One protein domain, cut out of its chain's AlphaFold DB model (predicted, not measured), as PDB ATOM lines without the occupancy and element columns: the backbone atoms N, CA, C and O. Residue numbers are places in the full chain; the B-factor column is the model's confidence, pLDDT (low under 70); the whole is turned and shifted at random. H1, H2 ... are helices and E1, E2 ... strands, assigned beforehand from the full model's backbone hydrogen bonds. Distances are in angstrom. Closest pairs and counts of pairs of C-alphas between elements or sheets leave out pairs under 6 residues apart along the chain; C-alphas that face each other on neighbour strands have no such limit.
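Overview. This is residues 24 to 73 of the 81 residues of an uncharacterized protein of Candidatus Rokubacteria bacterium RIFCSPLOWO2_12_FULL_73_47 (UniProt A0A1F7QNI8). A two-strand ribbon, E3 and E4, makes one part of an elongated domain, a small hairpin of E1 and E2 lies toward the other end, and the single helix H1 is between them. The printed part has 50 residues, in the order E1 E2 E3 H1 E4, with both two-strand sheets antiparallel; the class is mixed, helices and strands. It is compact, with a radius of gyration of the C-alphas of 11.1 A, and spans 37 by 22 by 13 A.

Along the chain. E3, residues 40 to 44, is 12.9 A long, and E4, residues 69 to 73, 10.1 A, ending at C-alpha 73 (23.677, 50.126, -29.477). H1, residues 54 to 63, is 14.2 A long. E1, residues 26 to 28, begins at C-alpha 26 (31.252, 36.211, -17.798); E2 is residues 31 to 33.

Arrangement. E3 and E4 are antiparallel at 151 degrees, with N 70 and O 43 within hydrogen-bond range at 2.8 A. In H1 every O i to N i+4 pair is within range. The closest C-alphas of E2 and H1, Glu 33 and Thr 54, are 7.3 A apart. The hairpin E1 and E2 is antiparallel at 129 degrees, with N 33 and O 26 at 2.8 A. E1 and E3 are apart.

Size, cuts and confidence. The farthest C-alphas, Gly 29 and Arg 46, are 36.8 A apart. The printed part has no cut and no long link. Mean pLDDT of the printed part is 70.1; residues 29 to 40 and 64 to 73 are among those under 70.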
ATOM      1  N   PHE A  24      30.012  40.773 -23.030       73.56
ATOM      2  CA  PHE A  24      28.897  41.210 -22.191       73.56
ATOM      3  C   PHE A  24      28.546  40.221 -21.073       73.56
ATOM      4  O   PHE A  24      27.741  40.561 -20.202       73.56
ATOM      5  N   LEU A  25      29.103  39.008 -21.117       73.31
ATOM      6  CA  LEU A  25      28.835  37.927 -20.177       73.31
ATOM      7  C   LEU A  25      30.151  37.390 -19.613       73.31
ATOM      8  O   LEU A  25      31.142  37.278 -20.328       73.31
ATOM      9  N   ALA A  26      30.168  37.008 -18.346       73.31
ATOM     10  CA  ALA A  26      31.252  36.211 -17.798       73.31
ATOM     11  C   ALA A  26      30.689  34.990 -17.102       73.31
ATOM     12  O   ALA A  26      29.584  35.012 -16.569       73.31
ATOM     13  N   SER A  27      31.476  33.923 -17.110       69.62
ATOM     14  CA  SER A  27      31.171  32.740 -16.325       69.62
ATOM     15  C   SER A  27      31.719  32.943 -14.915       69.62
ATOM     16  O   SER A  27      32.935  33.005 -14.729       69.62
ATOM     17  N   VAL A  28      30.834  33.083 -13.931       72.62
ATOM     18  CA  VAL A  28      31.178  33.170 -12.506       72.62
ATOM     19  C   VAL A  28      30.601  31.927 -11.834       72.62
ATOM     20  O   VAL A  28      29.397  31.693 -11.875       72.62
ATOM     21  N   GLY A  29      31.462  31.064 -11.287       69.88
ATOM     22  CA  GLY A  29      31.019  29.829 -10.619       69.88
ATOM     23  C   GLY A  29      30.255  28.840 -11.516       69.88
ATOM     24  O   GLY A  29      29.458  28.059 -11.010       69.88
ATOM     25  N   GLY A  30      30.462  28.877 -12.838       69.94
ATOM     26  CA  GLY A  30      29.752  28.023 -13.800       69.94
ATOM     27  C   GLY A  30      28.389  28.559 -14.252       69.94
ATOM     28  O   GLY A  30      27.715  27.902 -15.044       69.94
ATOM     29  N   GLN A  31      27.986  29.749 -13.796       66.88
ATOM     30  CA  GLN A  31      26.804  30.457 -14.284       66.88
ATOM     31  C   GLN A  31      27.211  31.672 -15.122       66.88
ATOM     32  O   GLN A  31      28.187  32.356 -14.821       66.88
ATOM     33  N   LEU A  32      26.456  31.944 -16.191       68.38
ATOM     34  CA  LEU A  32      26.643  33.140 -17.013       68.38
ATOM     35  C   LEU A  32      26.035  34.351 -16.308       68.38
ATOM     36  O   LEU A  32      24.817  34.528 -16.274       68.38
ATOM     37  N   GLU A  33      26.898  35.216 -15.796       69.19
ATOM     38  CA  GLU A  33      26.521  36.499 -15.229       69.19
ATOM     39  C   GLU A  33      26.747  37.630 -16.233       69.19
ATOM     40  O   GLU A  33      27.656  37.605 -17.068       69.19
ATOM     41  N   ARG A  34      25.901  38.662 -16.159       67.19
ATOM     42  CA  ARG A  34      26.082  39.886 -16.944       67.19
ATOM     43  C   ARG A  34      27.217  40.674 -16.321       67.19
ATOM     44  O   ARG A  34      27.006  41.373 -15.336       67.19
ATOM     45  N   THR A  35      28.406  40.579 -16.900       67.56
ATOM     46  CA  THR A  35      29.571  41.241 -16.318       67.56
ATOM     47  C   THR A  35      29.486  42.738 -16.453       67.56
ATOM     48  O   THR A  35      29.754  43.403 -15.473       67.56
ATOM     49  N   TYR A  36      29.060  43.275 -17.598       61.91
ATOM     50  CA  TYR A  36      28.706  44.688 -17.779       61.91
ATOM     51  C   TYR A  36      28.007  44.847 -19.136       61.91
ATOM     52  O   TYR A  36      28.609  44.554 -20.172       61.91
ATOM     53  N   PRO A  37      26.780  45.404 -19.174       60.69
ATOM     54  CA  PRO A  37      26.664  46.612 -19.981       60.69
ATOM     55  C   PRO A  37      25.610  47.597 -19.450       60.69
ATOM     56  O   PRO A  37      24.465  47.611 -19.906       60.69
ATOM     57  N   HIS A  38      26.022  48.547 -18.606       55.81
ATOM     58  CA  HIS A  38      25.413  49.880 -18.667       55.81
ATOM     59  C   HIS A  38      25.756  50.445 -20.044       55.81
ATOM     60  O   HIS A  38      26.874  50.905 -20.276       55.81
ATOM     61  N   GLY A  39      24.868  50.254 -21.014       58.50
ATOM     62  CA  GLY A  39      25.252  50.461 -22.399       58.50
ATOM     63  C   GLY A  39      24.363  49.739 -23.382       58.50
ATOM     64  O   GLY A  39      23.844  50.338 -24.295       58.50
ATOM     65  N   VAL A  40      24.194  48.435 -23.269       65.44
ATOM     66  CA  VAL A  40      23.652  47.695 -24.407       65.44
ATOM     67  C   VAL A  40      22.127  47.756 -24.393       65.44
ATOM     68  O   VAL A  40      21.493  47.317 -23.439       65.44
ATOM     69  N   GLN A  41      21.543  48.289 -25.465       73.56
ATOM     70  CA  GLN A  41      20.101  48.272 -25.691       73.56
ATOM     71  C   GLN A  41      19.755  47.513 -26.967       73.56
ATOM     72  O   GLN A  41      20.386  47.690 -28.011       73.56
ATOM     73  N   CYS A  42      18.714  46.695 -26.858       72.75
ATOM     74  CA  CYS A  42      18.014  46.070 -27.961       72.75
ATOM     75  C   CYS A  42      16.976  47.058 -28.504       72.75
ATOM     76  O   CYS A  42      16.009  47.391 -27.812       72.75
ATOM     77  N   ALA A  43      17.168  47.530 -29.736       70.62
ATOM     78  CA  ALA A  43      16.124  48.244 -30.464       70.62
ATOM     79  C   ALA A  43      15.130  47.225 -31.043       70.62
ATOM     80  O   ALA A  43      15.514  46.349 -31.816       70.62
ATOM     81  N   LEU A  44      13.859  47.314 -30.656       69.12
ATOM     82  CA  LEU A  44      12.804  46.465 -31.207       69.12
ATOM     83  C   LEU A  44      12.263  47.092 -32.498       69.12
ATOM     84  O   LEU A  44      12.210  48.314 -32.628       69.12
ATOM     85  N   ARG A  45      11.812  46.270 -33.459       68.56
ATOM     86  CA  ARG A  45      11.158  46.776 -34.691       68.56
ATOM     87  C   ARG A  45       9.920  47.625 -34.396       68.56
ATOM     88  O   ARG A  45       9.579  48.507 -35.175       68.56
ATOM     89  N   ARG A  46       9.218  47.300 -33.312       69.75
ATOM     90  CA  ARG A  46       8.014  47.980 -32.839       69.75
ATOM     91  C   ARG A  46       8.111  48.067 -31.321       69.75
ATOM     92  O   ARG A  46       8.070  47.035 -30.660       69.75
ATOM     93  N   GLY A  47       8.271  49.274 -30.789       70.88
ATOM     94  CA  GLY A  47       8.321  49.522 -29.347       70.88
ATOM     95  C   GLY A  47       9.617  50.185 -28.868       70.88
ATOM     96  O   GLY A  47      10.532  50.418 -29.662       70.88
ATOM     97  N   PRO A  48       9.679  50.525 -27.571       74.19
ATOM     98  CA  PRO A  48      10.833  51.189 -26.981       74.19
ATOM     99  C   PRO A  48      12.058  50.269 -26.955       74.19
ATOM    100  O   PRO A  48      11.944  49.043 -26.875       74.19
ATOM    101  N   ALA A  49      13.245  50.874 -26.996       77.12
ATOM    102  CA  ALA A  49      14.483  50.149 -26.750       77.12
ATOM    103  C   ALA A  49      14.507  49.626 -25.305       77.12
ATOM    104  O   ALA A  49      14.074  50.316 -24.382       77.12
ATOM    105  N   ARG A  50      15.030  48.414 -25.103       80.44
ATOM    106  CA  ARG A  50      15.151  47.803 -23.770       80.44
ATOM    107  C   ARG A  50      16.519  47.181 -23.548       80.44
ATOM    108  O   ARG A  50      17.228  46.872 -24.503       80.44
ATOM    109  N   ALA A  51      16.874  46.952 -22.289       78.62
ATOM    110  CA  ALA A  51      18.037  46.135 -21.969       78.62
ATOM    111  C   ALA A  51      17.804  44.678 -22.440       78.62
ATOM    112  O   ALA A  51      16.708  44.141 -22.221       78.62
ATOM    113  N   PRO A  52      18.784  44.040 -23.106       77.31
ATOM    114  CA  PRO A  52      18.711  42.624 -23.451       77.31
ATOM    115  C   PRO A  52      18.885  41.734 -22.208       77.31
ATOM    116  O   PRO A  52      19.534  42.128 -21.232       77.31
ATOM    117  N   SER A  53      18.313  40.531 -22.246       79.06
ATOM    118  CA  SER A  53      18.542  39.489 -21.238       79.06
ATOM    119  C   SER A  53      19.900  38.796 -21.435       79.06
ATOM    120  O   SER A  53      20.589  39.008 -22.436       79.06
ATOM    121  N   THR A  54      20.292  37.959 -20.471       77.38
ATOM    122  CA  THR A  54      21.515  37.141 -20.543       77.38
ATOM    123  C   THR A  54      21.504  36.218 -21.767       77.38
ATOM    124  O   THR A  54      22.469  36.227 -22.528       77.38
ATOM    125  N   ASP A  55      20.405  35.500 -22.016       79.00
ATOM    126  CA  ASP A  55      20.249  34.634 -23.195       79.00
ATOM    127  C   ASP A  55      20.376  35.394 -24.516       79.00
ATOM    128  O   ASP A  55      21.039  34.932 -25.442       79.00
ATOM    129  N   GLU A  56      19.793  36.591 -24.611       78.12
ATOM    130  CA  GLU A  56      19.874  37.405 -25.829       78.12
ATOM    131  C   GLU A  56      21.305  37.888 -26.100       78.12
ATOM    132  O   GLU A  56      21.715  38.002 -27.258       78.12
ATOM    133  N   LEU A  57      22.076  38.172 -25.046       78.12
ATOM    134  CA  LEU A  57      23.496  38.513 -25.153       78.12
ATOM    135  C   LEU A  57      24.335  37.295 -25.548       78.12
ATOM    136  O   LEU A  57      25.189  37.417 -26.424       78.12
ATOM    137  N   ALA A  58      24.062  36.126 -24.961       77.81
ATOM    138  CA  ALA A  58      24.745  34.881 -25.300       77.81
ATOM    139  C   ALA A  58      24.504  34.531 -26.771       77.81
ATOM    140  O   ALA A  58      25.447  34.325 -27.533       77.81
ATOM    141  N   TRP A  59      23.241  34.588 -27.203       77.75
ATOM    142  CA  TRP A  59      22.861  34.365 -28.591       77.75
ATOM    143  C   TRP A  59      23.549  35.345 -29.541       77.75
ATOM    144  O   TRP A  59      24.053  34.926 -30.585       77.75
ATOM    145  N   PHE A  60      23.587  36.638 -29.195       76.94
ATOM    146  CA  PHE A  60      24.264  37.657 -29.998       76.94
ATOM    147  C   PHE A  60      25.759  37.374 -30.146       76.94
ATOM    148  O   PHE A  60      26.283  37.469 -31.251       76.94
ATOM    149  N   CYS A  61      26.439  37.002 -29.066       76.12
ATOM    150  CA  CYS A  61      27.861  36.683 -29.103       76.12
ATOM    151  C   CYS A  61      28.168  35.444 -29.953       76.12
ATOM    152  O   CYS A  61      29.184  35.425 -30.641       76.12
ATOM    153  N   THR A  62      27.265  34.462 -29.983       76.25
ATOM    154  CA  THR A  62      27.404  33.269 -30.832       76.25
ATOM    155  C   THR A  62      27.065  33.538 -32.302       76.25
ATOM    156  O   THR A  62      27.733  33.029 -33.194       76.25
ATOM    157  N   ASN A  63      26.024  34.329 -32.585       74.62
ATOM    158  CA  ASN A  63      25.448  34.451 -33.932       74.62
ATOM    159  C   ASN A  63      25.742  35.793 -34.628       74.62
ATOM    160  O   ASN A  63      25.358  35.986 -35.783       74.62
ATOM    161  N   GLY A  64      26.323  36.768 -33.923       69.88
ATOM    162  CA  GLY A  64      26.548  38.141 -34.395       69.88
ATOM    163  C   GLY A  64      25.274  38.976 -34.601       69.88
ATOM    164  O   GLY A  64      25.348  40.143 -34.984       69.88
ATOM    165  N   ARG A  65      24.087  38.397 -34.369       68.44
ATOM    166  CA  ARG A  65      22.769  39.031 -34.538       68.44
ATOM    167  C   ARG A  65      21.734  38.391 -33.618       68.44
ATOM    168  O   ARG A  65      21.826  37.207 -33.310       68.44
ATOM    169  N   HIS A  66      20.706  39.147 -33.244       66.06
ATOM    170  CA  HIS A  66      19.557  38.630 -32.498       66.06
ATOM    171  C   HIS A  66      18.264  38.950 -33.243       66.06
ATOM    172  O   HIS A  66      18.016  40.103 -33.581       66.06
ATOM    173  N   HIS A  67      17.437  37.934 -33.511       59.44
ATOM    174  CA  HIS A  67      16.287  38.046 -34.418       59.44
ATOM    175  C   HIS A  67      15.266  39.119 -34.006       59.44
ATOM    176  O   HIS A  67      14.655  39.741 -34.877       59.44
ATOM    177  N   ALA A  68      15.104  39.369 -32.703       61.09
ATOM    178  CA  ALA A  68      14.177  40.382 -32.196       61.09
ATOM    179  C   ALA A  68      14.790  41.793 -32.097       61.09
ATOM    180  O   ALA A  68      14.046  42.775 -32.071       61.09
ATOM    181  N   CYS A  69      16.124  41.913 -32.075       62.91
ATOM    182  CA  CYS A  69      16.823  43.189 -31.929       62.91
ATOM    183  C   CYS A  69      17.324  43.671 -33.291       62.91
ATOM    184  O   CYS A  69      18.215  43.071 -33.885       62.91
ATOM    185  N   THR A  70      16.789  44.782 -33.790       58.47
ATOM    186  CA  THR A  70      17.245  45.376 -35.057       58.47
ATOM    187  C   THR A  70      18.641  45.965 -34.955       58.47
ATOM    188  O   THR A  70      19.333  46.083 -35.964       58.47
ATOM    189  N   THR A  71      19.071  46.377 -33.762       61.06
ATOM    190  CA  THR A  71      20.423  46.892 -33.538       61.06
ATOM    191  C   THR A  71      20.784  46.807 -32.060       61.06
ATOM    192  O   THR A  71      19.962  47.134 -31.203       61.06
ATOM    193  N   TYR A  72      22.027  46.417 -31.774       61.88
ATOM    194  CA  TYR A  72      22.650  46.568 -30.463       61.88
ATOM    195  C   TYR A  72      23.413  47.889 -30.451       61.88
ATOM    196  O   TYR A  72      24.407  48.043 -31.159       61.88
ATOM    197  N   ARG A  73      22.939  48.872 -29.683       59.62
ATOM    198  CA  ARG A  73      23.677  50.126 -29.477       59.62
ATOM    199  C   ARG A  73      24.329  50.101 -28.111       59.62
ATOM    200  O   ARG A  73      23.673  49.780 -27.127       59.62
TER     201      ARG A  73